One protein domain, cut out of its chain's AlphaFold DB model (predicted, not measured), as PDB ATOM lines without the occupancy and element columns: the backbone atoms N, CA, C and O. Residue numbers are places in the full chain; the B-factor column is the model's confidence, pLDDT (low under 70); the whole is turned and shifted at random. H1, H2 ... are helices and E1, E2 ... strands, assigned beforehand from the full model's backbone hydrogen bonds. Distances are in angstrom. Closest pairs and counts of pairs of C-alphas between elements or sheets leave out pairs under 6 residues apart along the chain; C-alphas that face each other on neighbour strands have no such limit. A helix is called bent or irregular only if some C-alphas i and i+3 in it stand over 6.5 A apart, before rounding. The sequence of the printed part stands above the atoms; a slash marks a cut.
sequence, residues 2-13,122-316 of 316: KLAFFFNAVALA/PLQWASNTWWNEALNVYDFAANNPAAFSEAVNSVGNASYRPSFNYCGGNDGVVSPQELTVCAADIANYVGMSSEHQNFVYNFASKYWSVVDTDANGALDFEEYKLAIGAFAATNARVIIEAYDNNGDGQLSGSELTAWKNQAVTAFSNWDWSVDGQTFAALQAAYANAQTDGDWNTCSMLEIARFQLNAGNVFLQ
ATOM      1  N   LYS A   2     -15.807 -24.614  -7.269       41.31
ATOM      2  CA  LYS A   2     -15.887 -25.777  -6.368       41.31
ATOM      3  C   LYS A   2     -15.773 -27.160  -7.057       41.31
ATOM      4  O   LYS A   2     -16.459 -28.088  -6.680       41.31
ATOM      5  N   LEU A   3     -14.943 -27.322  -8.095       38.84
ATOM      6  CA  LEU A   3     -14.890 -28.569  -8.902       38.84
ATOM      7  C   LEU A   3     -13.486 -29.225  -8.962       38.84
ATOM      8  O   LEU A   3     -13.220 -30.130  -9.746       38.84
ATOM      9  N   ALA A   4     -12.592 -28.818  -8.054       38.88
ATOM     10  CA  ALA A   4     -11.214 -29.310  -7.914       38.88
ATOM     11  C   ALA A   4     -11.040 -30.834  -7.872       38.88
ATOM     12  O   ALA A   4     -10.015 -31.351  -8.314       38.88
ATOM     13  N   PHE A   5     -12.021 -31.548  -7.318       39.59
ATOM     14  CA  PHE A   5     -11.920 -32.989  -7.087       39.59
ATOM     15  C   PHE A   5     -11.831 -33.802  -8.370       39.59
ATOM     16  O   PHE A   5     -11.208 -34.859  -8.399       39.59
ATOM     17  N   PHE A   6     -12.434 -33.283  -9.436       41.22
ATOM     18  CA  PHE A   6     -12.670 -34.048 -10.643       41.22
ATOM     19  C   PHE A   6     -11.381 -34.319 -11.435       41.22
ATOM     20  O   PHE A   6     -11.265 -35.354 -12.078       41.22
ATOM     21  N   PHE A   7     -10.376 -33.436 -11.336       42.38
ATOM     22  CA  PHE A   7      -9.184 -33.461 -12.196       42.38
ATOM     23  C   PHE A   7      -7.879 -33.898 -11.514       42.38
ATOM     24  O   PHE A   7      -6.830 -33.895 -12.155       42.38
ATOM     25  N   ASN A   8      -7.911 -34.274 -10.228       45.31
ATOM     26  CA  ASN A   8      -6.693 -34.321  -9.412       45.31
ATOM     27  C   ASN A   8      -6.283 -35.695  -8.860       45.31
ATOM     28  O   ASN A   8      -5.623 -35.767  -7.825       45.31
ATOM     29  N   ALA A   9      -6.577 -36.790  -9.571       36.84
ATOM     30  CA  ALA A   9      -5.959 -38.085  -9.249       36.84
ATOM     31  C   ALA A   9      -4.426 -38.070  -9.359       36.84
ATOM     32  O   ALA A   9      -3.753 -38.854  -8.701       36.84
ATOM     33  N   VAL A  10      -3.872 -37.125 -10.126       36.88
ATOM     34  CA  VAL A  10      -2.427 -36.904 -10.281       36.88
ATOM     35  C   VAL A  10      -1.792 -36.305  -9.016       36.88
ATOM     36  O   VAL A  10      -0.681 -36.693  -8.670       36.88
ATOM     37  N   ALA A  11      -2.482 -35.423  -8.274       38.19
ATOM     38  CA  ALA A  11      -1.982 -34.914  -6.984       38.19
ATOM     39  C   ALA A  11      -2.271 -35.852  -5.798       38.19
ATOM     40  O   ALA A  11      -1.673 -35.701  -4.735       38.19
ATOM     41  N   LEU A  12      -3.163 -36.834  -5.971       39.16
ATOM     42  CA  LEU A  12      -3.531 -37.817  -4.945       39.16
ATOM     43  C   LEU A  12      -2.537 -38.985  -4.815       39.16
ATOM     44  O   LEU A  12      -2.784 -39.882  -4.026       39.16
ATOM     45  N   ALA A  13      -1.418 -38.978  -5.540       37.00
ATOM     46  CA  ALA A  13      -0.381 -40.013  -5.452       37.00
ATOM     47  C   ALA A  13       0.893 -39.552  -4.704       37.00
ATOM     48  O   ALA A  13       1.948 -40.167  -4.835       37.00
ATOM     49  N   PRO A 122       8.478 -36.911  -9.048       69.69
ATOM     50  CA  PRO A 122       7.102 -37.356  -8.761       69.69
ATOM     51  C   PRO A 122       6.076 -36.866  -9.775       69.69
ATOM     52  O   PRO A 122       5.221 -37.612 -10.244       69.69
ATOM     53  N   LEU A 123       6.230 -35.603 -10.163       69.88
ATOM     54  CA  LEU A 123       5.381 -34.928 -11.128       69.88
ATOM     55  C   LEU A 123       5.449 -35.577 -12.512       69.88
ATOM     56  O   LEU A 123       4.431 -35.735 -13.187       69.88
ATOM     57  N   GLN A 124       6.652 -35.979 -12.928       78.12
ATOM     58  CA  GLN A 124       6.852 -36.679 -14.188       78.12
ATOM     59  C   GLN A 124       6.232 -38.075 -14.150       78.12
ATOM     60  O   GLN A 124       5.614 -38.474 -15.132       78.12
ATOM     61  N   TRP A 125       6.374 -38.811 -13.040       82.81
ATOM     62  CA  TRP A 125       5.689 -40.097 -12.889       82.81
ATOM     63  C   TRP A 125       4.177 -39.907 -13.008       82.81
ATOM     64  O   TRP A 125       3.565 -40.537 -13.861       82.81
ATOM     65  N   ALA A 126       3.597 -38.977 -12.250       79.88
ATOM     66  CA  ALA A 126       2.154 -38.782 -12.214       79.88
ATOM     67  C   ALA A 126       1.596 -38.345 -13.583       79.88
ATOM     68  O   ALA A 126       0.596 -38.891 -14.042       79.88
ATOM     69  N   SER A 127       2.286 -37.439 -14.286       78.88
ATOM     70  CA  SER A 127       1.898 -37.007 -15.640       78.88
ATOM     71  C   SER A 127       1.988 -38.142 -16.665       78.88
ATOM     72  O   SER A 127       1.085 -38.313 -17.482       78.88
ATOM     73  N   ASN A 128       3.058 -38.944 -16.617       83.62
ATOM     74  CA  ASN A 128       3.244 -40.069 -17.533       83.62
ATOM     75  C   ASN A 128       2.236 -41.190 -17.267       83.62
ATOM     76  O   ASN A 128       1.664 -41.729 -18.211       83.62
ATOM     77  N   THR A 129       2.020 -41.538 -15.998       84.62
ATOM     78  CA  THR A 129       1.040 -42.550 -15.594       84.62
ATOM     79  C   THR A 129      -0.352 -42.104 -16.006       84.62
ATOM     80  O   THR A 129      -1.037 -42.854 -16.688       84.62
ATOM     81  N   TRP A 130      -0.739 -40.861 -15.707       87.50
ATOM     82  CA  TRP A 130      -2.036 -40.343 -16.133       87.50
ATOM     83  C   TRP A 130      -2.200 -40.387 -17.648       87.50
ATOM     84  O   TRP A 130      -3.212 -40.895 -18.113       87.50
ATOM     85  N   TRP A 131      -1.204 -39.941 -18.424       86.38
ATOM     86  CA  TRP A 131      -1.275 -40.023 -19.887       86.38
ATOM     87  C   TRP A 131      -1.497 -41.459 -20.361       86.38
ATOM     88  O   TRP A 131      -2.400 -41.709 -21.150       86.38
ATOM     89  N   ASN A 132      -0.697 -42.403 -19.862       91.88
ATOM     90  CA  ASN A 132      -0.791 -43.805 -20.254       91.88
ATOM     91  C   ASN A 132      -2.153 -44.402 -19.895       91.88
ATOM     92  O   ASN A 132      -2.761 -45.083 -20.718       91.88
ATOM     93  N   GLU A 133      -2.659 -44.122 -18.694       93.00
ATOM     94  CA  GLU A 133      -3.968 -44.616 -18.286       93.00
ATOM     95  C   GLU A 133      -5.110 -43.950 -19.054       93.00
ATOM     96  O   GLU A 133      -6.089 -44.624 -19.370       93.00
ATOM     97  N   ALA A 134      -4.954 -42.684 -19.441       89.88
ATOM     98  CA  ALA A 134      -5.908 -41.986 -20.288       89.88
ATOM     99  C   ALA A 134      -5.952 -42.607 -21.688       89.88
ATOM    100  O   ALA A 134      -7.033 -42.897 -22.191       89.88
ATOM    101  N   LEU A 135      -4.791 -42.899 -22.294       91.62
ATOM    102  CA  LEU A 135      -4.730 -43.639 -23.561       91.62
ATOM    103  C   LEU A 135      -5.480 -44.969 -23.440       91.62
ATOM    104  O   LEU A 135      -6.367 -45.241 -24.236       91.62
ATOM    105  N   ASN A 136      -5.193 -45.752 -22.399       95.44
ATOM    106  CA  ASN A 136      -5.832 -47.049 -22.188       95.44
ATOM    107  C   ASN A 136      -7.363 -46.945 -22.036       95.44
ATOM    108  O   ASN A 136      -8.091 -47.769 -22.587       95.44
ATOM    109  N   VAL A 137      -7.868 -45.952 -21.291       95.38
ATOM    110  CA  VAL A 137      -9.315 -45.754 -21.096       95.38
ATOM    111  C   VAL A 137      -9.993 -45.306 -22.386       95.38
ATOM    112  O   VAL A 137     -11.034 -45.851 -22.742       95.38
ATOM    113  N   TYR A 138      -9.415 -44.343 -23.102       93.25
ATOM    114  CA  TYR A 138     -10.023 -43.821 -24.324       93.25
ATOM    115  C   TYR A 138      -9.910 -44.802 -25.492       93.25
ATOM    116  O   TYR A 138     -10.856 -44.927 -26.267       93.25
ATOM    117  N   ASP A 139      -8.819 -45.564 -25.581       94.38
ATOM    118  CA  ASP A 139      -8.703 -46.669 -26.531       94.38
ATOM    119  C   ASP A 139      -9.735 -47.757 -26.205       94.38
ATOM    120  O   ASP A 139     -10.378 -48.288 -27.111       94.38
ATOM    121  N   PHE A 140      -9.961 -48.073 -24.923       95.81
ATOM    122  CA  PHE A 140     -11.034 -48.988 -24.532       95.81
ATOM    123  C   PHE A 140     -12.411 -48.444 -24.928       95.81
ATOM    124  O   PHE A 140     -13.179 -49.184 -25.537       95.81
ATOM    125  N   ALA A 141     -12.708 -47.175 -24.632       94.69
ATOM    126  CA  ALA A 141     -13.985 -46.536 -24.951       94.69
ATOM    127  C   ALA A 141     -14.263 -46.531 -26.461       94.69
ATOM    128  O   ALA A 141     -15.349 -46.922 -26.885       94.69
ATOM    129  N   ALA A 142     -13.263 -46.182 -27.275       92.25
ATOM    130  CA  ALA A 142     -13.375 -46.176 -28.730       92.25
ATOM    131  C   ALA A 142     -13.603 -47.583 -29.312       92.25
ATOM    132  O   ALA A 142     -14.371 -47.747 -30.257       92.25
ATOM    133  N   ASN A 143     -12.958 -48.609 -28.745       95.56
ATOM    134  CA  ASN A 143     -13.075 -49.987 -29.231       95.56
ATOM    135  C   ASN A 143     -14.250 -50.770 -28.613       95.56
ATOM    136  O   ASN A 143     -14.630 -51.811 -29.143       95.56
ATOM    137  N   ASN A 144     -14.823 -50.298 -27.502       96.69
ATOM    138  CA  ASN A 144     -15.888 -50.973 -26.751       96.69
ATOM    139  C   ASN A 144     -16.995 -49.987 -26.321       96.69
ATOM    140  O   ASN A 144     -17.332 -49.928 -25.133       96.69
ATOM    141  N   PRO A 145     -17.595 -49.219 -27.251       94.31
ATOM    142  CA  PRO A 145     -18.474 -48.099 -26.908       94.31
ATOM    143  C   PRO A 145     -19.699 -48.522 -26.088       94.31
ATOM    144  O   PRO A 145     -20.072 -47.832 -25.145       94.31
ATOM    145  N   ALA A 146     -20.288 -49.689 -26.382       96.19
ATOM    146  CA  ALA A 146     -21.442 -50.201 -25.642       96.19
ATOM    147  C   ALA A 146     -21.099 -50.528 -24.178       96.19
ATOM    148  O   ALA A 146     -21.781 -50.061 -23.272       96.19
ATOM    149  N   ALA A 147     -20.013 -51.275 -23.943       96.94
ATOM    150  CA  ALA A 147     -19.586 -51.647 -22.593       96.94
ATOM    151  C   ALA A 147     -19.136 -50.423 -21.783       96.94
ATOM    152  O   ALA A 147     -19.418 -50.315 -20.592       96.94
ATOM    153  N   PHE A 148     -18.451 -49.480 -22.436       96.06
ATOM    154  CA  PHE A 148     -18.045 -48.240 -21.795       96.06
ATOM    155  C   PHE A 148     -19.254 -47.369 -21.421       96.06
ATOM    156  O   PHE A 148     -19.353 -46.921 -20.280       96.06
ATOM    157  N   SER A 149     -20.206 -47.194 -22.343       96.00
ATOM    158  CA  SER A 149     -21.453 -46.468 -22.081       96.00
ATOM    159  C   SER A 149     -22.270 -47.127 -20.969       96.00
ATOM    160  O   SER A 149     -22.740 -46.435 -20.070       96.00
ATOM    161  N   GLU A 150     -22.377 -48.458 -20.949       96.88
ATOM    162  CA  GLU A 150     -23.043 -49.198 -19.873       96.88
ATOM    163  C   GLU A 150     -22.391 -48.932 -18.507       96.88
ATOM    164  O   GLU A 150     -23.086 -48.607 -17.542       96.88
ATOM    165  N   ALA A 151     -21.057 -48.979 -18.428       95.88
ATOM    166  CA  ALA A 151     -20.328 -48.685 -17.196       95.88
ATOM    167  C   ALA A 151     -20.556 -47.241 -16.716       95.88
ATOM    168  O   ALA A 151     -20.835 -47.027 -15.534       95.88
ATOM    169  N   VAL A 152     -20.499 -46.259 -17.620       96.75
ATOM    170  CA  VAL A 152     -20.788 -44.842 -17.328       96.75
ATOM    171  C   VAL A 152     -22.237 -44.659 -16.864       96.75
ATOM    172  O   VAL A 152     -22.498 -44.017 -15.846       96.75
ATOM    173  N   ASN A 153     -23.190 -45.277 -17.558       96.81
ATOM    174  CA  ASN A 153     -24.612 -45.184 -17.243       96.81
ATOM    175  C   ASN A 153     -24.967 -45.845 -15.912       96.81
ATOM    176  O   ASN A 153     -25.863 -45.363 -15.221       96.81
ATOM    177  N   SER A 154     -24.228 -46.882 -15.508       96.25
ATOM    178  CA  SER A 154     -24.431 -47.568 -14.228       96.25
ATOM    179  C   SER A 154     -24.271 -46.656 -13.006       96.25
ATOM    180  O   SER A 154     -24.765 -46.990 -11.930       96.25
ATOM    181  N   VAL A 155     -23.565 -45.528 -13.146       96.06
ATOM    182  CA  VAL A 155     -23.366 -44.556 -12.063       96.06
ATOM    183  C   VAL A 155     -24.635 -43.736 -11.792       96.06
ATOM    184  O   VAL A 155     -24.879 -43.327 -10.660       96.06
ATOM    185  N   GLY A 156     -25.464 -43.523 -12.816       96.62
ATOM    186  CA  GLY A 156     -26.684 -42.728 -12.722       96.62
ATOM    187  C   GLY A 156     -26.479 -41.227 -12.958       96.62
ATOM    188  O   GLY A 156     -25.431 -40.636 -12.696       96.62
ATOM    189  N   ASN A 157     -27.529 -40.578 -13.462       97.44
ATOM    190  CA  ASN A 157     -27.473 -39.193 -13.943       97.44
ATOM    191  C   ASN A 157     -27.202 -38.159 -12.837       97.44
ATOM    192  O   ASN A 157     -26.627 -37.103 -13.109       97.44
ATOM    193  N   ALA A 158     -27.590 -38.456 -11.593       96.25
ATOM    194  CA  ALA A 158     -27.394 -37.564 -10.450       96.25
ATOM    195  C   ALA A 158     -25.911 -37.255 -10.189       96.25
ATOM    196  O   ALA A 158     -25.588 -36.159  -9.736       96.25
ATOM    197  N   SER A 159     -25.007 -38.177 -10.534       95.94
ATOM    198  CA  SER A 159     -23.567 -37.988 -10.361       95.94
ATOM    199  C   SER A 159     -22.949 -37.020 -11.373       95.94
ATOM    200  O   SER A 159     -21.900 -36.454 -11.084       95.94
ATOM    201  N   TYR A 160     -23.599 -36.779 -12.517       96.56
ATOM    202  CA  TYR A 160     -23.068 -35.945 -13.605       96.56
ATOM    203  C   TYR A 160     -23.793 -34.609 -13.764       96.56
ATOM    204  O   TYR A 160     -23.208 -33.629 -14.222       96.56
ATOM    205  N   ARG A 161     -25.083 -34.546 -13.406       96.69
ATOM    206  CA  ARG A 161     -25.916 -33.360 -13.652       96.69
ATOM    207  C   ARG A 161     -25.345 -32.074 -13.035       96.69
ATOM    208  O   ARG A 161     -25.334 -31.066 -13.742       96.69
ATOM    209  N   PRO A 162     -24.853 -32.053 -11.779       95.19
ATOM    210  CA  PRO A 162     -24.337 -30.814 -11.205       95.19
ATOM    211  C   PRO A 162     -23.134 -30.271 -11.983       95.19
ATOM    212  O   PRO A 162     -23.068 -29.069 -12.235       95.19
ATOM    213  N   SER A 163     -22.209 -31.140 -12.408       94.12
ATOM    214  CA  SER A 163     -21.026 -30.721 -13.165       94.12
ATOM    215  C   SER A 163     -21.372 -30.313 -14.596       94.12
ATOM    216  O   SER A 163     -20.813 -29.338 -15.090       94.12
ATOM    217  N   PHE A 164     -22.334 -30.986 -15.231       96.44
ATOM    218  CA  PHE A 164     -22.853 -30.605 -16.546       96.44
ATOM    219  C   PHE A 164     -23.422 -29.184 -16.534       96.44
ATOM    220  O   PHE A 164     -22.988 -28.330 -17.306       96.44
ATOM    221  N   ASN A 165     -24.315 -28.895 -15.582       96.38
ATOM    222  CA  ASN A 165     -24.914 -27.568 -15.422       96.38
ATOM    223  C   ASN A 165     -23.864 -26.507 -15.066       96.38
ATOM    224  O   ASN A 165     -23.936 -25.377 -15.550       96.38
ATOM    225  N   TYR A 166     -22.885 -26.862 -14.225       94.06
ATOM    226  CA  TYR A 166     -21.767 -25.982 -13.879       94.06
ATOM    227  C   TYR A 166     -20.913 -25.630 -15.103       94.06
ATOM    228  O   TYR A 166     -20.490 -24.484 -15.240       94.06
ATOM    229  N   CYS A 167     -20.694 -26.587 -16.005       94.94
ATOM    230  CA  CYS A 167     -19.960 -26.382 -17.249       94.94
ATOM    231  C   CYS A 167     -20.808 -25.771 -18.381       94.94
ATOM    232  O   CYS A 167     -20.359 -25.806 -19.517       94.94
ATOM    233  N   GLY A 168     -21.997 -25.220 -18.108       95.94
ATOM    234  CA  GLY A 168     -22.801 -24.501 -19.107       95.94
ATOM    235  C   GLY A 168     -24.009 -25.259 -19.660       95.94
ATOM    236  O   GLY A 168     -24.883 -24.617 -20.222       95.94
ATOM    237  N   GLY A 169     -24.158 -26.556 -19.364       97.31
ATOM    238  CA  GLY A 169     -25.171 -27.451 -19.950       97.31
ATOM    239  C   GLY A 169     -26.651 -27.163 -19.662       97.31
ATOM    240  O   GLY A 169     -27.508 -28.010 -19.898       97.31
ATOM    241  N   ASN A 170     -26.999 -25.992 -19.129       96.62
ATOM    242  CA  ASN A 170     -28.389 -25.635 -18.825       96.62
ATOM    243  C   ASN A 170     -29.249 -25.457 -20.089       96.62
ATOM    244  O   ASN A 170     -30.474 -25.516 -19.998       96.62
ATOM    245  N   ASP A 171     -28.623 -25.234 -21.244       97.06
ATOM    246  CA  ASP A 171     -29.262 -25.191 -22.563       97.06
ATOM    247  C   ASP A 171     -29.321 -26.569 -23.253       97.06
ATOM    248  O   ASP A 171     -29.835 -26.683 -24.364       97.06
ATOM    249  N   GLY A 172     -28.860 -27.621 -22.568       97.88
ATOM    250  CA  GLY A 172     -28.875 -29.000 -23.041       97.88
ATOM    251  C   GLY A 172     -27.559 -29.477 -23.652       97.88
ATOM    252  O   GLY A 172     -27.447 -30.677 -23.901       97.88
ATOM    253  N   VAL A 173     -26.564 -28.602 -23.839       97.94
ATOM    254  CA  VAL A 173     -25.261 -28.964 -24.416       97.94
ATOM    255  C   VAL A 173     -24.109 -28.235 -23.727       97.94
ATOM    256  O   VAL A 173     -24.276 -27.180 -23.138       97.94
ATOM    257  N   VAL A 174     -22.902 -28.784 -23.801       96.94
ATOM    258  CA  VAL A 174     -21.676 -28.104 -23.373       96.94
ATOM    259  C   VAL A 174     -20.800 -27.886 -24.596       96.94
ATOM    260  O   VAL A 174     -20.269 -28.837 -25.173       96.94
ATOM    261  N   SER A 175     -20.618 -26.630 -24.991       94.62
ATOM    262  CA  SER A 175     -19.716 -26.284 -26.089       94.62
ATOM    263  C   SER A 175     -18.236 -26.487 -25.708       94.62
ATOM    264  O   SER A 175     -17.876 -26.476 -24.524       94.62
ATOM    265  N   PRO A 176     -17.319 -26.590 -26.689       89.69
ATOM    266  CA  PRO A 176     -15.882 -26.678 -26.430       89.69
ATOM    267  C   PRO A 176     -15.355 -25.492 -25.616       89.69
ATOM    268  O   PRO A 176     -14.472 -25.649 -24.767       89.69
ATOM    269  N   GLN A 177     -15.886 -24.290 -25.861       89.94
ATOM    270  CA  GLN A 177     -15.507 -23.082 -25.135       89.94
ATOM    271  C   GLN A 177     -15.954 -23.151 -23.676       89.94
ATOM    272  O   GLN A 177     -15.154 -22.844 -22.792       89.94
ATOM    273  N   GLU A 178     -17.188 -23.575 -23.414       93.88
ATOM    274  CA  GLU A 178     -17.702 -23.717 -22.052       93.88
ATOM    275  C   GLU A 178     -16.968 -24.811 -21.284       93.88
ATOM    276  O   GLU A 178     -16.543 -24.572 -20.153       93.88
ATOM    277  N   LEU A 179     -16.694 -25.959 -21.915       90.12
ATOM    278  CA  LEU A 179     -15.876 -27.003 -21.303       90.12
ATOM    279  C   LEU A 179     -14.464 -26.496 -20.987       90.12
ATOM    280  O   LEU A 179     -13.941 -26.770 -19.909       90.12
ATOM    281  N   THR A 180     -13.855 -25.723 -21.891       85.81
ATOM    282  CA  THR A 180     -12.523 -25.131 -21.677       85.81
ATOM    283  C   THR A 180     -12.528 -24.156 -20.501       85.81
ATOM    284  O   THR A 180     -11.622 -24.201 -19.670       85.81
ATOM    285  N   VAL A 181     -13.539 -23.288 -20.399       88.19
ATOM    286  CA  VAL A 181     -13.692 -22.359 -19.266       88.19
ATOM    287  C   VAL A 181     -13.918 -23.134 -17.968       88.19
ATOM    288  O   VAL A 181     -13.233 -22.876 -16.980       88.19
ATOM    289  N   CYS A 182     -14.799 -24.133 -17.990       88.94
ATOM    290  CA  CYS A 182     -15.071 -25.009 -16.857       88.94
ATOM    291  C   CYS A 182     -13.790 -25.705 -16.363       88.94
ATOM    292  O   CYS A 182     -13.460 -25.647 -15.176       88.94
ATOM    293  N   ALA A 183     -13.019 -26.301 -17.277       84.31
ATOM    294  CA  ALA A 183     -11.750 -26.961 -16.986       84.31
ATOM    295  C   ALA A 183     -10.683 -25.984 -16.465       84.31
ATOM    296  O   ALA A 183      -9.973 -26.306 -15.511       84.31
ATOM    297  N   ALA A 184     -10.595 -24.777 -17.031       82.44
ATOM    298  CA  ALA A 184      -9.687 -23.734 -16.557       82.44
ATOM    299  C   ALA A 184     -10.019 -23.306 -15.122       82.44
ATOM    300  O   ALA A 184      -9.119 -23.170 -14.293       82.44
ATOM    301  N   ASP A 185     -11.302 -23.118 -14.815       84.25
ATOM    302  CA  ASP A 185     -11.768 -22.765 -13.476       84.25
ATOM    303  C   ASP A 185     -11.405 -23.845 -12.459       84.25
ATOM    304  O   ASP A 185     -10.925 -23.533 -11.368       84.25
ATOM    305  N   ILE A 186     -11.577 -25.115 -12.830       75.94
ATOM    306  CA  ILE A 186     -11.165 -26.248 -12.000       75.94
ATOM    307  C   ILE A 186      -9.656 -26.237 -11.780       75.94
ATOM    308  O   ILE A 186      -9.202 -26.307 -10.639       75.94
ATOM    309  N   ALA A 187      -8.884 -26.132 -12.860       75.19
ATOM    310  CA  ALA A 187      -7.433 -26.185 -12.825       75.19
ATOM    311  C   ALA A 187      -6.835 -25.047 -11.992       75.19
ATOM    312  O   ALA A 187      -5.975 -25.274 -11.142       75.19
ATOM    313  N   ASN A 188      -7.327 -23.821 -12.179       78.31
ATOM    314  CA  ASN A 188      -6.920 -22.675 -11.372       78.31
ATOM    315  C   ASN A 188      -7.269 -22.886  -9.897       78.31
ATOM    316  O   ASN A 188      -6.475 -22.549  -9.021       78.31
ATOM    317  N   TYR A 189      -8.434 -23.472  -9.621       69.69
ATOM    318  CA  TYR A 189      -8.885 -23.732  -8.263       69.69
ATOM    319  C   TYR A 189      -8.031 -24.792  -7.543       69.69
ATOM    320  O   TYR A 189      -7.696 -24.592  -6.379       69.69
ATOM    321  N   VAL A 190      -7.581 -25.854  -8.228       64.06
ATOM    322  CA  VAL A 190      -6.624 -26.833  -7.654       64.06
ATOM    323  C   VAL A 190      -5.174 -26.354  -7.640       64.06
ATOM    324  O   VAL A 190      -4.292 -27.088  -7.197       64.06
ATOM    325  N   GLY A 191      -4.884 -25.159  -8.156       71.44
ATOM    326  CA  GLY A 191      -3.509 -24.686  -8.312       71.44
ATOM    327  C   GLY A 191      -2.701 -25.486  -9.341       71.44
ATOM    328  O   GLY A 191      -1.477 -25.569  -9.236       71.44
ATOM    329  N   MET A 192      -3.367 -26.080 -10.334       73.81
ATOM    330  CA  MET A 192      -2.719 -26.768 -11.447       73.81
ATOM    331  C   MET A 192      -1.978 -25.744 -12.311       73.81
ATOM    332  O   MET A 192      -2.550 -24.746 -12.756       73.81
ATOM    333  N   SER A 193      -0.687 -25.993 -12.546       79.50
ATOM    334  CA  SER A 193       0.158 -25.085 -13.324       79.50
ATOM    335  C   SER A 193      -0.294 -24.995 -14.786       79.50
ATOM    336  O   SER A 193      -0.949 -25.900 -15.308       79.50
ATOM    337  N   SER A 194       0.082 -23.916 -15.477       80.75
ATOM    338  CA  SER A 194      -0.266 -23.710 -16.888       80.75
ATOM    339  C   SER A 194       0.211 -24.839 -17.802       80.75
ATOM    340  O   SER A 194      -0.439 -25.146 -18.797       80.75
ATOM    341  N   GLU A 195       1.335 -25.471 -17.471       76.06
ATOM    342  CA  GLU A 195       1.902 -26.581 -18.237       76.06
ATOM    343  C   GLU A 195       0.962 -27.791 -18.212       76.06
ATOM    344  O   GLU A 195       0.675 -28.369 -19.260       76.06
ATOM    345  N   HIS A 196       0.413 -28.123 -17.042       72.25
ATOM    346  CA  HIS A 196      -0.531 -29.233 -16.893       72.25
ATOM    347  C   HIS A 196      -1.905 -28.917 -17.490       72.25
ATOM    348  O   HIS A 196      -2.535 -29.795 -18.073       72.25
ATOM    349  N   GLN A 197      -2.344 -27.656 -17.428       75.25
ATOM    350  CA  GLN A 197      -3.567 -27.229 -18.117       75.25
ATOM    351  C   GLN A 197      -3.471 -27.487 -19.624       75.25
ATOM    352  O   GLN A 197      -4.359 -28.099 -20.210       75.25
ATOM    353  N   ASN A 198      -2.352 -27.096 -20.244       79.00
ATOM    354  CA  ASN A 198      -2.120 -27.339 -21.669       79.00
ATOM    355  C   ASN A 198      -2.098 -28.832 -22.009       79.00
ATOM    356  O   ASN A 198      -2.580 -29.228 -23.067       79.00
ATOM    357  N   PHE A 199      -1.554 -29.660 -21.119       75.25
ATOM    358  CA  PHE A 199      -1.560 -31.107 -21.287       75.25
ATOM    359  C   PHE A 199      -2.991 -31.671 -21.342       75.25
ATOM    360  O   PHE A 199      -3.309 -32.403 -22.278       75.25
ATOM    361  N   VAL A 200      -3.874 -31.260 -20.423       73.88
ATOM    362  CA  VAL A 200      -5.290 -31.674 -20.427       73.88
ATOM    363  C   VAL A 200      -6.023 -31.145 -21.664       73.88
ATOM    364  O   VAL A 200      -6.772 -31.892 -22.288       73.88
ATOM    365  N   TYR A 201      -5.774 -29.899 -22.087       79.31
ATOM    366  CA  TYR A 201      -6.400 -29.343 -23.296       79.31
ATOM    367  C   TYR A 201      -5.980 -30.072 -24.575       79.31
ATOM    368  O   TYR A 201      -6.823 -30.373 -25.418       79.31
ATOM    369  N   ASN A 202      -4.694 -30.404 -24.713       80.75
ATOM    370  CA  ASN A 202      -4.201 -31.173 -25.857       80.75
ATOM    371  C   ASN A 202      -4.810 -32.579 -25.884       80.75
ATOM    372  O   ASN A 202      -5.155 -33.085 -26.950       80.75
ATOM    373  N   PHE A 203      -4.954 -33.197 -24.710       77.38
ATOM    374  CA  PHE A 203      -5.612 -34.489 -24.583       77.38
ATOM    375  C   PHE A 203      -7.087 -34.406 -25.005       77.38
ATOM    376  O   PHE A 203      -7.513 -35.163 -25.874       77.38
ATOM    377  N   ALA A 204      -7.839 -33.442 -24.466       81.38
ATOM    378  CA  ALA A 204      -9.243 -33.232 -24.813       81.38
ATOM    379  C   ALA A 204      -9.431 -32.975 -26.317       81.38
ATOM    380  O   ALA A 204     -10.310 -33.567 -26.932       81.38
ATOM    381  N   SER A 205      -8.560 -32.168 -26.935       85.38
ATOM    382  CA  SER A 205      -8.599 -31.913 -28.380       85.38
ATOM    383  C   SER A 205      -8.358 -33.180 -29.208       85.38
ATOM    384  O   SER A 205      -9.045 -33.400 -30.205       85.38
ATOM    385  N   LYS A 206      -7.424 -34.044 -28.785       84.94
ATOM    386  CA  LYS A 206      -7.126 -35.309 -29.473       84.94
ATOM    387  C   LYS A 206      -8.290 -36.301 -29.403       84.94
ATOM    388  O   LYS A 206      -8.513 -37.030 -30.364       84.94
ATOM    389  N   TYR A 207      -8.991 -36.346 -28.274       85.88
ATOM    390  CA  TYR A 207     -10.031 -37.341 -28.000       85.88
ATOM    391  C   TYR A 207     -11.457 -36.802 -28.117       85.88
ATOM    392  O   TYR A 207     -12.402 -37.515 -27.794       85.88
ATOM    393  N   TRP A 208     -11.624 -35.578 -28.619       88.38
ATOM    394  CA  TRP A 208     -12.933 -34.952 -28.787       88.38
ATOM    395  C   TRP A 208     -13.888 -35.823 -29.608       88.38
ATOM    396  O   TRP A 208     -14.982 -36.126 -29.155       88.38
ATOM    397  N   SER A 209     -13.439 -36.339 -30.755       90.19
ATOM    398  CA  SER A 209     -14.259 -37.187 -31.635       90.19
ATOM    399  C   SER A 209     -14.598 -38.566 -31.058       90.19
ATOM    400  O   SER A 209     -15.303 -39.334 -31.701       90.19
ATOM    401  N   VAL A 210     -14.033 -38.941 -29.905       88.00
ATOM    402  CA  VAL A 210     -14.420 -40.170 -29.191       88.00
ATOM    403  C   VAL A 210     -15.668 -39.931 -28.344       88.00
ATOM    404  O   VAL A 210     -16.398 -40.876 -28.067       88.00
ATOM    405  N   VAL A 211     -15.898 -38.686 -27.920       89.94
ATOM    406  CA  VAL A 211     -16.981 -38.325 -26.997       89.94
ATOM    407  C   VAL A 211     -18.087 -37.513 -27.666       89.94
ATOM    408  O   VAL A 211     -19.233 -37.697 -27.294       89.94
ATOM    409  N   ASP A 212     -17.758 -36.686 -28.659       95.19
ATOM    410  CA  ASP A 212     -18.696 -36.028 -29.580       95.19
ATOM    411  C   ASP A 212     -19.046 -37.029 -30.693       95.19
ATOM    412  O   ASP A 212     -18.378 -37.118 -31.727       95.19
ATOM    413  N   THR A 213     -20.002 -37.901 -30.384       93.69
ATOM    414  CA  THR A 213     -20.360 -39.079 -31.178       93.69
ATOM    415  C   THR A 213     -21.225 -38.742 -32.381       93.69
ATOM    416  O   THR A 213     -21.167 -39.458 -33.384       93.69
ATOM    417  N   ASP A 214     -22.001 -37.661 -32.305       96.00
ATOM    418  CA  ASP A 214     -22.792 -37.160 -33.427       96.00
ATOM    419  C   ASP A 214     -22.046 -36.108 -34.275       96.00
ATOM    420  O   ASP A 214     -22.517 -35.734 -35.354       96.00
ATOM    421  N   ALA A 215     -20.847 -35.703 -33.836       96.00
ATOM    422  CA  ALA A 215     -19.973 -34.729 -34.483       96.00
ATOM    423  C   ALA A 215     -20.629 -33.350 -34.674       96.00
ATOM    424  O   ALA A 215     -20.305 -32.631 -35.632       96.00
ATOM    425  N   ASN A 216     -21.547 -32.964 -33.782       96.25
ATOM    426  CA  ASN A 216     -22.216 -31.666 -33.828       96.25
ATOM    427  C   ASN A 216     -21.329 -30.520 -33.292       96.25
ATOM    428  O   ASN A 216     -21.639 -29.343 -33.512       96.25
ATOM    429  N   GLY A 217     -20.196 -30.846 -32.659       95.56
ATOM    430  CA  GLY A 217     -19.227 -29.882 -32.145       95.56
ATOM    431  C   GLY A 217     -19.523 -29.368 -30.735       95.56
ATOM    432  O   GLY A 217     -18.866 -28.421 -30.306       95.56
ATOM    433  N   ALA A 218     -20.475 -29.964 -30.024       96.62
ATOM    434  CA  ALA A 218     -20.802 -29.757 -28.619       96.62
ATOM    435  C   ALA A 218     -21.053 -31.125 -27.962       96.62
ATOM    436  O   ALA A 218     -21.128 -32.134 -28.645       96.62
ATOM    437  N   LEU A 219     -21.135 -31.170 -26.633       97.44
ATOM    438  CA  LEU A 219     -21.462 -32.401 -25.914       97.44
ATOM    439  C   LEU A 219     -22.869 -32.289 -25.357       97.44
ATOM    440  O   LEU A 219     -23.109 -31.454 -24.480       97.44
ATOM    441  N   ASP A 220     -23.787 -33.134 -25.810       98.25
ATOM    442  CA  ASP A 220     -25.043 -33.305 -25.087       98.25
ATOM    443  C   ASP A 220     -24.807 -33.958 -23.706       98.25
ATOM    444  O   ASP A 220     -23.676 -34.233 -23.288       98.25
ATOM    445  N   PHE A 221     -25.869 -34.179 -22.931       98.00
ATOM    446  CA  PHE A 221     -25.711 -34.753 -21.595       98.00
ATOM    447  C   PHE A 221     -25.130 -36.179 -21.595       98.00
ATOM    448  O   PHE A 221     -24.384 -36.529 -20.676       98.00
ATOM    449  N   GLU A 222     -25.453 -37.006 -22.589       98.00
ATOM    450  CA  GLU A 222     -24.956 -38.380 -22.675       98.00
ATOM    451  C   GLU A 222     -23.493 -38.404 -23.137       98.00
ATOM    452  O   GLU A 222     -22.664 -39.093 -22.541       98.00
ATOM    453  N   GLU A 223     -23.130 -37.572 -24.106       97.44
ATOM    454  CA  GLU A 223     -21.748 -37.385 -24.562       97.44
ATOM    455  C   GLU A 223     -20.858 -36.795 -23.464       97.44
ATOM    456  O   GLU A 223     -19.740 -37.261 -23.210       97.44
ATOM    457  N   TYR A 224     -21.387 -35.825 -22.717       96.88
ATOM    458  CA  TYR A 224     -20.722 -35.278 -21.543       96.88
ATOM    459  C   TYR A 224     -20.468 -36.359 -20.490       96.88
ATOM    460  O   TYR A 224     -19.365 -36.434 -19.944       96.88
ATOM    461  N   LYS A 225     -21.450 -37.232 -20.214       97.12
ATOM    462  CA  LYS A 225     -21.271 -38.365 -19.293       97.12
ATOM    463  C   LYS A 225     -20.142 -39.282 -19.740       97.12
ATOM    464  O   LYS A 225     -19.340 -39.685 -18.897       97.12
ATOM    465  N   LEU A 226     -20.042 -39.586 -21.034       96.19
ATOM    466  CA  LEU A 226     -18.948 -40.396 -21.573       96.19
ATOM    467  C   LEU A 226     -17.593 -39.715 -21.352       96.19
ATOM    468  O   LEU A 226     -16.668 -40.349 -20.840       96.19
ATOM    469  N   ALA A 227     -17.482 -38.419 -21.654       94.19
ATOM    470  CA  ALA A 227     -16.247 -37.657 -21.469       94.19
ATOM    471  C   ALA A 227     -15.796 -37.608 -20.000       94.19
ATOM    472  O   ALA A 227     -14.646 -37.895 -19.661       94.19
ATOM    473  N   ILE A 228     -16.724 -37.276 -19.112       94.00
ATOM    474  CA  ILE A 228     -16.493 -37.090 -17.679       94.00
ATOM    475  C   ILE A 228     -16.316 -38.435 -16.963       94.00
ATOM    476  O   ILE A 228     -15.475 -38.560 -16.072       94.00
ATOM    477  N   GLY A 229     -17.012 -39.478 -17.414       95.56
ATOM    478  CA  GLY A 229     -16.795 -40.861 -16.999       95.56
ATOM    479  C   GLY A 229     -15.425 -41.401 -17.413       95.56
ATOM    480  O   GLY A 229     -14.756 -42.031 -16.597       95.56
ATOM    481  N   ALA A 230     -14.955 -41.105 -18.631       94.50
ATOM    482  CA  ALA A 230     -13.619 -41.501 -19.096       94.50
ATOM    483  C   ALA A 230     -12.524 -40.832 -18.262       94.50
ATOM    484  O   ALA A 230     -11.529 -41.458 -17.885       94.50
ATOM    485  N   PHE A 231     -12.736 -39.567 -17.908       91.06
ATOM    486  CA  PHE A 231     -11.836 -38.838 -17.032       91.06
ATOM    487  C   PHE A 231     -11.790 -39.451 -15.617       91.06
ATOM    488  O   PHE A 231     -10.707 -39.724 -15.095       91.06
ATOM    489  N   ALA A 232     -12.948 -39.752 -15.016       93.38
ATOM    490  CA  ALA A 232     -13.024 -40.414 -13.708       93.38
ATOM    491  C   ALA A 232     -12.411 -41.829 -13.726       93.38
ATOM    492  O   ALA A 232     -11.685 -42.211 -12.810       93.38
ATOM    493  N   ALA A 233     -12.620 -42.598 -14.797       95.75
ATOM    494  CA  ALA A 233     -11.990 -43.904 -14.969       95.75
ATOM    495  C   ALA A 233     -10.461 -43.791 -15.097       95.75
ATOM    496  O   ALA A 233      -9.733 -44.555 -14.467       95.75
ATOM    497  N   THR A 234      -9.960 -42.807 -15.851       93.12
ATOM    498  CA  THR A 234      -8.517 -42.532 -15.977       93.12
ATOM    499  C   THR A 234      -7.901 -42.270 -14.608       93.12
ATOM    500  O   THR A 234      -6.925 -42.904 -14.210       93.12
ATOM    501  N   ASN A 235      -8.528 -41.374 -13.853       87.62
ATOM    502  CA  ASN A 235      -8.144 -41.048 -12.494       87.62
ATOM    503  C   ASN A 235      -8.148 -42.271 -11.562       87.62
ATOM    504  O   ASN A 235      -7.212 -42.457 -10.784       87.62
ATOM    505  N   ALA A 236      -9.185 -43.105 -11.632       93.88
ATOM    506  CA  ALA A 236      -9.272 -44.328 -10.846       93.88
ATOM    507  C   ALA A 236      -8.130 -45.299 -11.172       93.88
ATOM    508  O   ALA A 236      -7.530 -45.857 -10.259       93.88
ATOM    509  N   ARG A 237      -7.758 -45.444 -12.448       94.56
ATOM    510  CA  ARG A 237      -6.634 -46.303 -12.859       94.56
ATOM    511  C   ARG A 237      -5.281 -45.780 -12.390       94.56
ATOM    512  O   ARG A 237      -4.448 -46.584 -11.987       94.56
ATOM    513  N   VAL A 238      -5.086 -44.460 -12.357       89.56
ATOM    514  CA  VAL A 238      -3.890 -43.854 -11.741       89.56
ATOM    515  C   VAL A 238      -3.814 -44.184 -10.250       89.56
ATOM    516  O   VAL A 238      -2.737 -44.510  -9.761       89.56
ATOM    517  N   ILE A 239      -4.942 -44.137  -9.533       89.56
ATOM    518  CA  ILE A 239      -5.004 -44.502  -8.111       89.56
ATOM    519  C   ILE A 239      -4.707 -45.993  -7.912       89.56
ATOM    520  O   ILE A 239      -3.915 -46.327  -7.037       89.56
ATOM    521  N   ILE A 240      -5.280 -46.878  -8.733       94.38
ATOM    522  CA  ILE A 240      -4.956 -48.311  -8.696       94.38
ATOM    523  C   ILE A 240      -3.451 -48.513  -8.918       94.38
ATOM    524  O   ILE A 240      -2.794 -49.062  -8.048       94.38
ATOM    525  N   GLU A 241      -2.852 -47.976  -9.986       91.38
ATOM    526  CA  GLU A 241      -1.405 -48.132 -10.242       91.38
ATOM    527  C   GLU A 241      -0.527 -47.515  -9.126       91.38
ATOM    528  O   GLU A 241       0.612 -47.941  -8.932       91.38
ATOM    529  N   ALA A 242      -1.035 -46.528  -8.378       87.56
ATOM    530  CA  ALA A 242      -0.328 -45.925  -7.248       87.56
ATOM    531  C   ALA A 242      -0.357 -46.780  -5.966       87.56
ATOM    532  O   ALA A 242       0.615 -46.753  -5.209       87.56
ATOM    533  N   TYR A 243      -1.458 -47.491  -5.698       90.81
ATOM    534  CA  TYR A 243      -1.720 -48.106  -4.389       90.81
ATOM    535  C   TYR A 243      -1.903 -49.629  -4.414       90.81
ATOM    536  O   TYR A 243      -1.614 -50.258  -3.396       90.81
ATOM    537  N   ASP A 244      -2.336 -50.219  -5.531       95.88
ATOM    538  CA  ASP A 244      -2.518 -51.665  -5.716       95.88
ATOM    539  C   ASP A 244      -1.151 -52.360  -5.840       95.88
ATOM    540  O   ASP A 244      -0.566 -52.521  -6.915       95.88
ATOM    541  N   ASN A 245      -0.589 -52.727  -4.693       94.62
ATOM    542  CA  ASN A 245       0.714 -53.368  -4.600       94.62
ATOM    543  C   ASN A 245       0.636 -54.860  -4.926       94.62
ATOM    544  O   ASN A 245       1.652 -55.445  -5.326       94.62
ATOM    545  N   ASN A 246      -0.520 -55.485  -4.698       96.00
ATOM    546  CA  ASN A 246      -0.716 -56.912  -4.923       96.00
ATOM    547  C   ASN A 246      -1.090 -57.237  -6.392       96.00
ATOM    548  O   ASN A 246      -0.862 -58.367  -6.835       96.00
ATOM    549  N   GLY A 247      -1.545 -56.241  -7.161       96.44
ATOM    550  CA  GLY A 247      -1.875 -56.320  -8.580       96.44
ATOM    551  C   GLY A 247      -3.210 -57.003  -8.885       96.44
ATOM    552  O   GLY A 247      -3.335 -57.601  -9.959       96.44
ATOM    553  N   ASP A 248      -4.167 -56.987  -7.955       96.88
ATOM    554  CA  ASP A 248      -5.486 -57.613  -8.113       96.88
ATOM    555  C   ASP A 248      -6.539 -56.692  -8.761       96.88
ATOM    556  O   ASP A 248      -7.630 -57.151  -9.109       96.88
ATOM    557  N   GLY A 249      -6.189 -55.429  -9.022       95.75
ATOM    558  CA  GLY A 249      -7.028 -54.449  -9.706       95.75
ATOM    559  C   GLY A 249      -8.004 -53.697  -8.797       95.75
ATOM    560  O   GLY A 249      -8.860 -52.965  -9.305       95.75
ATOM    561  N   GLN A 250      -7.888 -53.849  -7.480       97.19
ATOM    562  CA  GLN A 250      -8.676 -53.140  -6.475       97.19
ATOM    563  C   GLN A 250      -7.786 -52.734  -5.295       97.19
ATOM    564  O   GLN A 250      -6.660 -53.185  -5.152       97.19
ATOM    565  N   LEU A 251      -8.276 -51.842  -4.437       96.56
ATOM    566  CA  LEU A 251      -7.570 -51.500  -3.204       96.56
ATOM    567  C   LEU A 251      -8.132 -52.312  -2.050       96.56
ATOM    568  O   LEU A 251      -9.340 -52.292  -1.829       96.56
ATOM    569  N   SER A 252      -7.271 -52.950  -1.259       97.44
ATOM    570  CA  SER A 252      -7.697 -53.683  -0.064       97.44
ATOM    571  C   SER A 252      -6.774 -53.432   1.133       97.44
ATOM    572  O   SER A 252      -5.639 -52.971   0.993       97.44
ATOM    573  N   GLY A 253      -7.267 -53.676   2.352       96.38
ATOM    574  CA  GLY A 253      -6.457 -53.635   3.577       96.38
ATOM    575  C   GLY A 253      -5.611 -52.361   3.740       96.38
ATOM    576  O   GLY A 253      -6.136 -51.258   3.930       96.38
ATOM    577  N   SER A 254      -4.280 -52.508   3.694       96.06
ATOM    578  CA  SER A 254      -3.340 -51.386   3.828       96.06
ATOM    579  C   SER A 254      -3.350 -50.428   2.637       96.06
ATOM    580  O   SER A 254      -3.085 -49.245   2.827       96.06
ATOM    581  N   GLU A 255      -3.668 -50.900   1.431       95.31
ATOM    582  CA  GLU A 255      -3.695 -50.092   0.202       95.31
ATOM    583  C   GLU A 255      -4.867 -49.111   0.249       95.31
ATOM    584  O   GLU A 255      -4.692 -47.902   0.099       95.31
ATOM    585  N   LEU A 256      -6.054 -49.629   0.586       93.25
ATOM    586  CA  LEU A 256      -7.264 -48.835   0.791       93.25
ATOM    587  C   LEU A 256      -7.087 -47.821   1.928       93.25
ATOM    588  O   LEU A 256      -7.498 -46.666   1.807       93.25
ATOM    589  N   THR A 257      -6.449 -48.234   3.026       90.69
ATOM    590  CA  THR A 257      -6.148 -47.342   4.156       90.69
ATOM    591  C   THR A 257      -5.197 -46.217   3.740       90.69
ATOM    592  O   THR A 257      -5.452 -45.055   4.056       90.69
ATOM    593  N   ALA A 258      -4.127 -46.539   3.005       88.00
ATOM    594  CA  ALA A 258      -3.166 -45.554   2.519       88.00
ATOM    595  C   ALA A 258      -3.828 -44.530   1.586       88.00
ATOM    596  O   ALA A 258      -3.656 -43.327   1.781       88.00
ATOM    597  N   TRP A 259      -4.648 -44.987   0.637       87.44
ATOM    598  CA  TRP A 259      -5.385 -44.095  -0.257       87.44
ATOM    599  C   TRP A 259      -6.389 -43.200   0.491       87.44
ATOM    600  O   TRP A 259      -6.416 -41.989   0.266       87.44
ATOM    601  N   LYS A 260      -7.176 -43.750   1.430       84.56
ATOM    602  CA  LYS A 260      -8.123 -42.961   2.247       84.56
ATOM    603  C   LYS A 260      -7.407 -41.881   3.057       84.56
ATOM    604  O   LYS A 260      -7.838 -40.729   3.044       84.56
ATOM    605  N   ASN A 261      -6.301 -42.226   3.717       83.38
ATOM    606  CA  ASN A 261      -5.501 -41.264   4.474       83.38
ATOM    607  C   ASN A 261      -4.952 -40.159   3.565       83.38
ATOM    608  O   ASN A 261      -5.057 -38.984   3.910       83.38
ATOM    609  N   GLN A 262      -4.457 -40.520   2.378       80.81
ATOM    610  CA  GLN A 262      -3.994 -39.538   1.403       80.81
ATOM    611  C   GLN A 262      -5.109 -38.585   0.968       80.81
ATOM    612  O   GLN A 262      -4.877 -37.381   0.868       80.81
ATOM    613  N   ALA A 263      -6.317 -39.099   0.724       78.50
ATOM    614  CA  ALA A 263      -7.459 -38.263   0.382       78.50
ATOM    615  C   ALA A 263      -7.744 -37.242   1.499       78.50
ATOM    616  O   ALA A 263      -7.849 -36.050   1.214       78.50
ATOM    617  N   VAL A 264      -7.767 -37.674   2.769       76.31
ATOM    618  CA  VAL A 264      -7.916 -36.785   3.944       76.31
ATOM    619  C   VAL A 264      -6.818 -35.721   4.019       76.31
ATOM    620  O   VAL A 264      -7.114 -34.539   4.238       76.31
ATOM    621  N   THR A 265      -5.562 -36.100   3.798       76.56
ATOM    622  CA  THR A 265      -4.445 -35.149   3.791       76.56
ATOM    623  C   THR A 265      -4.569 -34.139   2.652       76.56
ATOM    624  O   THR A 265      -4.404 -32.938   2.874       76.56
ATOM    625  N   ALA A 266      -4.924 -34.589   1.447       73.50
ATOM    626  CA  ALA A 266      -5.119 -33.713   0.295       73.50
ATOM    627  C   ALA A 266      -6.222 -32.677   0.553       73.50
ATOM    628  O   ALA A 266      -6.007 -31.489   0.309       73.50
ATOM    629  N   PHE A 267      -7.350 -33.104   1.132       70.06
ATOM    630  CA  PHE A 267      -8.414 -32.193   1.556       70.06
ATOM    631  C   PHE A 267      -7.889 -31.123   2.528       70.06
ATOM    632  O   PHE A 267      -8.135 -29.933   2.342       70.06
ATOM    633  N   SER A 268      -7.108 -31.530   3.530       71.88
ATOM    634  CA  SER A 268      -6.560 -30.618   4.544       71.88
ATOM    635  C   SER A 268      -5.567 -29.605   3.949       71.88
ATOM    636  O   SER A 268      -5.584 -28.422   4.292       71.88
ATOM    637  N   ASN A 269      -4.722 -30.044   3.013       68.88
ATOM    638  CA  ASN A 269      -3.688 -29.213   2.388       68.88
ATOM    639  C   ASN A 269      -4.245 -28.125   1.463       68.88
ATOM    640  O   ASN A 269      -3.580 -27.111   1.224       68.88
ATOM    641  N   TRP A 270      -5.465 -28.302   0.962       64.44
ATOM    642  CA  TRP A 270      -6.132 -27.322   0.107       64.44
ATOM    643  C   TRP A 270      -6.824 -26.198   0.881       64.44
ATOM    644  O   TRP A 270      -7.562 -25.414   0.286       64.44
ATOM    645  N   ASP A 271      -6.527 -26.067   2.182       65.81
ATOM    646  CA  ASP A 271      -7.151 -25.091   3.086       65.81
ATOM    647  C   ASP A 271      -8.675 -25.276   3.126       65.81
ATOM    648  O   ASP A 271      -9.448 -24.336   3.320       65.81
ATOM    649  N   TRP A 272      -9.126 -26.510   2.882       66.44
ATOM    650  CA  TRP A 272     -10.525 -26.846   3.024       66.44
ATOM    651  C   TRP A 272     -10.764 -27.026   4.503       66.44
ATOM    652  O   TRP A 272     -10.280 -27.966   5.131       66.44
ATOM    653  N   SER A 273     -11.554 -26.115   5.058       60.91
ATOM    654  CA  SER A 273     -12.350 -26.436   6.226       60.91
ATOM    655  C   SER A 273     -13.292 -27.552   5.793       60.91
ATOM    656  O   SER A 273     -14.418 -27.288   5.378       60.91
ATOM    657  N   VAL A 274     -12.820 -28.799   5.845       65.94
ATOM    658  CA  VAL A 274     -13.707 -29.951   5.862       65.94
ATOM    659  C   VAL A 274     -14.407 -29.882   7.211       65.94
ATOM    660  O   VAL A 274     -14.006 -30.501   8.194       65.94
ATOM    661  N   ASP A 275     -15.403 -29.006   7.286       79.88
ATOM    662  CA  ASP A 275     -16.279 -28.955   8.430       79.88
ATOM    663  C   ASP A 275     -17.018 -30.294   8.537       79.88
ATOM    664  O   ASP A 275     -17.007 -31.133   7.626       79.88
ATOM    665  N   GLY A 276     -17.656 -30.524   9.683       83.81
ATOM    666  CA  GLY A 276     -18.357 -31.785   9.914       83.81
ATOM    667  C   GLY A 276     -19.391 -32.098   8.826       83.81
ATOM    668  O   GLY A 276     -19.609 -33.267   8.521       83.81
ATOM    669  N   GLN A 277     -19.982 -31.072   8.200       88.25
ATOM    670  CA  GLN A 277     -20.975 -31.240   7.143       88.25
ATOM    671  C   GLN A 277     -20.344 -31.696   5.823       88.25
ATOM    672  O   GLN A 277     -20.819 -32.657   5.222       88.25
ATOM    673  N   THR A 278     -19.258 -31.058   5.389       83.88
ATOM    674  CA  THR A 278     -18.519 -31.431   4.175       83.88
ATOM    675  C   THR A 278     -17.935 -32.831   4.320       83.88
ATOM    676  O   THR A 278     -18.039 -33.645   3.404       83.88
ATOM    677  N   PHE A 279     -17.379 -33.154   5.492       83.12
ATOM    678  CA  PHE A 279     -16.860 -34.493   5.761       83.12
ATOM    679  C   PHE A 279     -17.968 -35.549   5.690       83.12
ATOM    680  O   PHE A 279     -17.802 -36.566   5.021       83.12
ATOM    681  N   ALA A 280     -19.118 -35.289   6.319       86.94
ATOM    682  CA  ALA A 280     -20.268 -36.186   6.262       86.94
ATOM    683  C   ALA A 280     -20.783 -36.371   4.824       86.94
ATOM    684  O   ALA A 280     -21.116 -37.486   4.426       86.94
ATOM    685  N   ALA A 281     -20.795 -35.307   4.017       89.62
ATOM    686  CA  ALA A 281     -21.179 -35.380   2.611       89.62
ATOM    687  C   ALA A 281     -20.185 -36.206   1.774       89.62
ATOM    688  O   ALA A 281     -20.605 -36.985   0.923       89.62
ATOM    689  N   LEU A 282     -18.880 -36.111   2.047       86.81
ATOM    690  CA  LEU A 282     -17.861 -36.955   1.410       86.81
ATOM    691  C   LEU A 282     -17.974 -38.424   1.834       86.81
ATOM    692  O   LEU A 282     -17.826 -39.316   1.002       86.81
ATOM    693  N   GLN A 283     -18.276 -38.689   3.106       87.88
ATOM    694  CA  GLN A 283     -18.566 -40.046   3.573       87.88
ATOM    695  C   GLN A 283     -19.801 -40.620   2.875       87.88
ATOM    696  O   GLN A 283     -19.767 -41.766   2.430       87.88
ATOM    697  N   ALA A 284     -20.860 -39.821   2.712       91.56
ATOM    698  CA  ALA A 284     -22.042 -40.214   1.950       91.56
ATOM    699  C   ALA A 284     -21.718 -40.440   0.462       91.56
ATOM    700  O   ALA A 284     -22.190 -41.406  -0.131       91.56
ATOM    701  N   ALA A 285     -20.866 -39.607  -0.139       91.25
ATOM    702  CA  ALA A 285     -20.395 -39.794  -1.509       91.25
ATOM    703  C   ALA A 285     -19.633 -41.118  -1.686       91.25
ATOM    704  O   ALA A 285     -19.838 -41.799  -2.692       91.25
ATOM    705  N   TYR A 286     -18.791 -41.493  -0.715       90.31
ATOM    706  CA  TYR A 286     -18.084 -42.779  -0.704       90.31
ATOM    707  C   TYR A 286     -19.046 -43.952  -0.490       90.31
ATOM    708  O   TYR A 286     -18.959 -44.942  -1.208       90.31
ATOM    709  N   ALA A 287     -20.016 -43.812   0.416       92.75
ATOM    710  CA  ALA A 287     -21.072 -44.800   0.623       92.75
ATOM    711  C   ALA A 287     -21.855 -45.092  -0.663       92.75
ATOM    712  O   ALA A 287     -22.015 -46.244  -1.049       92.75
ATOM    713  N   ASN A 288     -22.275 -44.037  -1.361       93.38
ATOM    714  CA  ASN A 288     -23.012 -44.136  -2.620       93.38
ATOM    715  C   ASN A 288     -22.155 -44.655  -3.781       93.38
ATOM    716  O   ASN A 288     -22.688 -45.021  -4.825       93.38
ATOM    717  N   ALA A 289     -20.829 -44.638  -3.639       94.56
ATOM    718  CA  ALA A 289     -19.932 -45.150  -4.659       94.56
ATOM    719  C   ALA A 289     -19.820 -46.677  -4.637       94.56
ATOM    720  O   ALA A 289     -19.460 -47.240  -5.667       94.56
ATOM    721  N   GLN A 290     -20.138 -47.319  -3.506       95.50
ATOM    722  CA  GLN A 290     -20.066 -48.767  -3.321       95.50
ATOM    723  C   GLN A 290     -20.994 -49.502  -4.292       95.50
ATOM    724  O   GLN A 290     -22.139 -49.105  -4.514       95.50
ATOM    725  N   THR A 291     -20.486 -50.580  -4.878       95.62
ATOM    726  CA  THR A 291     -21.175 -51.364  -5.915       95.62
ATOM    727  C   THR A 291     -21.509 -52.776  -5.460       95.62
ATOM    728  O   THR A 291     -22.526 -53.324  -5.879       95.62
ATOM    729  N   ASP A 292     -20.684 -53.343  -4.586       94.69
ATOM    730  CA  ASP A 292     -20.814 -54.705  -4.063       94.69
ATOM    731  C   ASP A 292     -21.157 -54.743  -2.560       94.69
ATOM    732  O   ASP A 292     -21.530 -55.791  -2.031       94.69
ATOM    733  N   GLY A 293     -21.092 -53.592  -1.885       93.06
ATOM    734  CA  GLY A 293     -21.333 -53.461  -0.451       93.06
ATOM    735  C   GLY A 293     -20.150 -53.880   0.428       93.06
ATOM    736  O   GLY A 293     -20.327 -53.954   1.650       93.06
ATOM    737  N   ASP A 294     -18.970 -54.141  -0.147       94.31
ATOM    738  CA  ASP A 294     -17.749 -54.450   0.597       94.31
ATOM    739  C   ASP A 294     -16.902 -53.200   0.862       94.31
ATOM    740  O   ASP A 294     -16.052 -52.768   0.093       94.31
ATOM    741  N   TRP A 295     -17.051 -52.680   2.073       93.31
ATOM    742  CA  TRP A 295     -16.322 -51.510   2.553       93.31
ATOM    743  C   TRP A 295     -14.814 -51.726   2.759       93.31
ATOM    744  O   TRP A 295     -14.095 -50.769   3.085       93.31
ATOM    745  N   ASN A 296     -14.343 -52.972   2.648       94.56
ATOM    746  CA  ASN A 296     -12.942 -53.352   2.836       94.56
ATOM    747  C   ASN A 296     -12.166 -53.437   1.523       94.56
ATOM    748  O   ASN A 296     -10.932 -53.520   1.560       94.56
ATOM    749  N   THR A 297     -12.869 -53.392   0.397       96.62
ATOM    750  CA  THR A 297     -12.298 -53.274  -0.936       96.62
ATOM    751  C   THR A 297     -12.704 -51.938  -1.551       96.62
ATOM    752  O   THR A 297     -13.544 -51.191  -1.040       96.62
ATOM    753  N   CYS A 298     -12.005 -51.546  -2.607       96.75
ATOM    754  CA  CYS A 298     -12.439 -50.443  -3.443       96.75
ATOM    755  C   CYS A 298     -11.990 -50.696  -4.874       96.75
ATOM    756  O   CYS A 298     -10.798 -50.608  -5.187       96.75
ATOM    757  N   SER A 299     -12.941 -51.042  -5.732       97.25
ATOM    758  CA  SER A 299     -12.672 -51.287  -7.144       97.25
ATOM    759  C   SER A 299     -12.428 -49.981  -7.908       97.25
ATOM    760  O   SER A 299     -12.801 -48.887  -7.476       97.25
ATOM    761  N   MET A 300     -11.864 -50.089  -9.112       95.44
ATOM    762  CA  MET A 300     -11.728 -48.954 -10.032       95.44
ATOM    763  C   MET A 300     -13.065 -48.222 -10.272       95.44
ATOM    764  O   MET A 300     -13.091 -46.992 -10.326       95.44
ATOM    765  N   LEU A 301     -14.177 -48.960 -10.404       95.94
ATOM    766  CA  LEU A 301     -15.501 -48.369 -10.624       95.94
ATOM    767  C   LEU A 301     -15.950 -47.546  -9.412       95.94
ATOM    768  O   LEU A 301     -16.470 -46.445  -9.575       95.94
ATOM    769  N   GLU A 302     -15.713 -48.043  -8.203       96.56
ATOM    770  CA  GLU A 302     -16.078 -47.352  -6.964       96.56
ATOM    771  C   GLU A 302     -15.219 -46.110  -6.738       96.56
ATOM    772  O   GLU A 302     -15.737 -45.068  -6.346       96.56
ATOM    773  N   ILE A 303     -13.925 -46.167  -7.071       95.44
ATOM    774  CA  ILE A 303     -13.053 -44.987  -7.044       95.44
ATOM    775  C   ILE A 303     -13.572 -43.923  -8.023       95.44
ATOM    776  O   ILE A 303     -13.696 -42.754  -7.647       95.44
ATOM    777  N   ALA A 304     -13.919 -44.313  -9.255       95.50
ATOM    778  CA  ALA A 304     -14.467 -43.391 -10.247       95.50
ATOM    779  C   ALA A 304     -15.798 -42.781  -9.769       95.50
ATOM    780  O   ALA A 304     -15.945 -41.560  -9.756       95.50
ATOM    781  N   ARG A 305     -16.741 -43.600  -9.285       95.69
ATOM    782  CA  ARG A 305     -18.024 -43.143  -8.717       95.69
ATOM    783  C   ARG A 305     -17.833 -42.180  -7.551       95.69
ATOM    784  O   ARG A 305     -18.504 -41.149  -7.488       95.69
ATOM    785  N   PHE A 306     -16.900 -42.484  -6.652       94.25
ATOM    786  CA  PHE A 306     -16.579 -41.613  -5.530       94.25
ATOM    787  C   PHE A 306     -16.089 -40.248  -6.011       94.25
ATOM    788  O   PHE A 306     -16.545 -39.238  -5.488       94.25
ATOM    789  N   GLN A 307     -15.228 -40.186  -7.029       91.31
ATOM    790  CA  GLN A 307     -14.745 -38.915  -7.581       91.31
ATOM    791  C   GLN A 307     -15.874 -38.063  -8.171       91.31
ATOM    792  O   GLN A 307     -15.919 -36.858  -7.915       91.31
ATOM    793  N   LEU A 308     -16.803 -38.689  -8.902       92.69
ATOM    794  CA  LEU A 308     -17.994 -38.023  -9.444       92.69
ATOM    795  C   LEU A 308     -18.841 -37.422  -8.311       92.69
ATOM    796  O   LEU A 308     -19.133 -36.225  -8.291       92.69
ATOM    797  N   ASN A 309     -19.169 -38.246  -7.313       92.25
ATOM    798  CA  ASN A 309     -20.015 -37.848  -6.190       92.25
ATOM    799  C   ASN A 309     -19.336 -36.812  -5.284       92.25
ATOM    800  O   ASN A 309     -19.980 -35.856  -4.854       92.25
ATOM    801  N   ALA A 310     -18.038 -36.962  -5.020       88.81
ATOM    802  CA  ALA A 310     -17.254 -36.002  -4.254       88.81
ATOM    803  C   ALA A 310     -17.199 -34.648  -4.969       88.81
ATOM    804  O   ALA A 310     -17.358 -33.619  -4.320       88.81
ATOM    805  N   GLY A 311     -17.072 -34.627  -6.301       85.62
ATOM    806  CA  GLY A 311     -17.198 -33.399  -7.092       85.62
ATOM    807  C   GLY A 311     -18.508 -32.652  -6.815       85.62
ATOM    808  O   GLY A 311     -18.497 -31.436  -6.622       85.62
ATOM    809  N   ASN A 312     -19.620 -33.377  -6.686       89.31
ATOM    810  CA  ASN A 312     -20.936 -32.791  -6.411       89.31
ATOM    811  C   ASN A 312     -21.100 -32.250  -4.988       89.31
ATOM    812  O   ASN A 312     -21.907 -31.344  -4.785       89.31
ATOM    813  N   VAL A 313     -20.355 -32.775  -4.008       86.38
ATOM    814  CA  VAL A 313     -20.310 -32.195  -2.652       86.38
ATOM    815  C   VAL A 313     -19.792 -30.770  -2.722       86.38
ATOM    816  O   VAL A 313     -20.311 -29.879  -2.056       86.38
ATOM    817  N   PHE A 314     -18.788 -30.552  -3.564       79.06
ATOM    818  CA  PHE A 314     -18.207 -29.238  -3.713       79.06
ATOM    819  C   PHE A 314     -19.056 -28.359  -4.622       79.06
ATOM    820  O   PHE A 314     -19.178 -27.195  -4.320       79.06
ATOM    821  N   LEU A 315     -19.728 -28.844  -5.665       80.19
ATOM    822  CA  LEU A 315     -20.506 -27.966  -6.558       80.19
ATOM    823  C   LEU A 315     -21.716 -27.239  -5.930       80.19
ATOM    824  O   LEU A 315     -22.189 -26.270  -6.526       80.19
ATOM    825  N   GLN A 316     -22.187 -27.672  -4.758       71.06
ATOM    826  CA  GLN A 316     -23.256 -27.029  -3.974       71.06
ATOM    827  C   GLN A 316     -22.719 -25.798  -3.249       71.06
ATOM    828  O   GLN A 316     -23.186 -24.658  -3.478       71.06
TER     829      GLN A 316
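This is residues 2 to 13 and 122 to 316 of the 316 residues of the protein "EF-hand domain-containing protein" of Oikopleura dioica (UniProt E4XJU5). A cluster of helices is built round the long H7, which runs through the middle, with H2 and H10 crossing it and H3 and H6 packed on it. H9 packs along H10, H8 packs by one end on the last part of H7, and a small two-strand ribbon, E1 and E2, lies by that end of H7; H5 makes a hairpin with H6, and the short H1 packs on H5 and H10. The printed part has 207 residues, with named elements in the order H1 to H7, E1, H8, H9, E2, H10; the sheet, E1 - E2, is antiparallel and the class is mostly helix. It is compact, with a radius of gyration of the C-alphas of 16.1 A, and spans 46 by 36 by 34 A.

E1 is residues 250 to 252 and E2 residues 297 to 299. H7, residues 221 to 243, is 32.4 A long and begins at C-alpha 221 (-25.711, -34.753, -21.595). H8 is residues 253 to 269, 24.6 A; H9 is 276 to 289; H10 is 300 to 315, 23.0 A, ending at C-alpha 315 (-20.506, -27.966, -6.558). H1 is residues 4 to 7, H2 122 to 143, 31.4 A, H3 145 to 153, H4 161 to 166, H5 176 to 189, and H6 194 to 211, 24.4 A. H6 is irregular, with C-alphas 206 and 209 7.7 A apart, and has a kink of 39 degrees near residue 205.

In the sheet N 251 and O 298 are within hydrogen-bond range at 2.9 A. The closest C-alphas of H8 and E2, Leu 256 and Cys 298, are 6.9 A apart. H7 is the hub, touching six helices. It touches H10 at a steep tilt of 63 degrees, closest at the C-alphas of Ala 232 and Ala 304, 4.8 A. It touches H2 at a steep tilt of 46 degrees (Ala 134 and Thr 234, 5.1 A). H3 is about perpendicular to H7, at 85 degrees, and touches its residues 225 to 229 alone (Val 152 and Gly 229, 5.6 A). H9 and H10 touch, opposite ways, at a shallow tilt of 34 degrees, only just short of steep (Ala 289 and Arg 305, 4.9 A). H4 touches H10 (Pro 162 and Asn 312, 6.2 A). In H2 to H5 and H7 to H10 every O i to N i+4 pair is within hydrogen-bond range; in H6 11 of 14 are, and H1 is too short for such a pair.

The C-alphas farthest apart, Asn 216 and Ser 254, are 46.5 A apart. Residues 14 to 121 are not printed, and C-alphas 13 and 122 are 8.6 A apart across the cut. Of the links printed whole, none is long. Confidence is under 70 at residues 2 to 13, 122 to 123, 189 to 190 and 269 to 274.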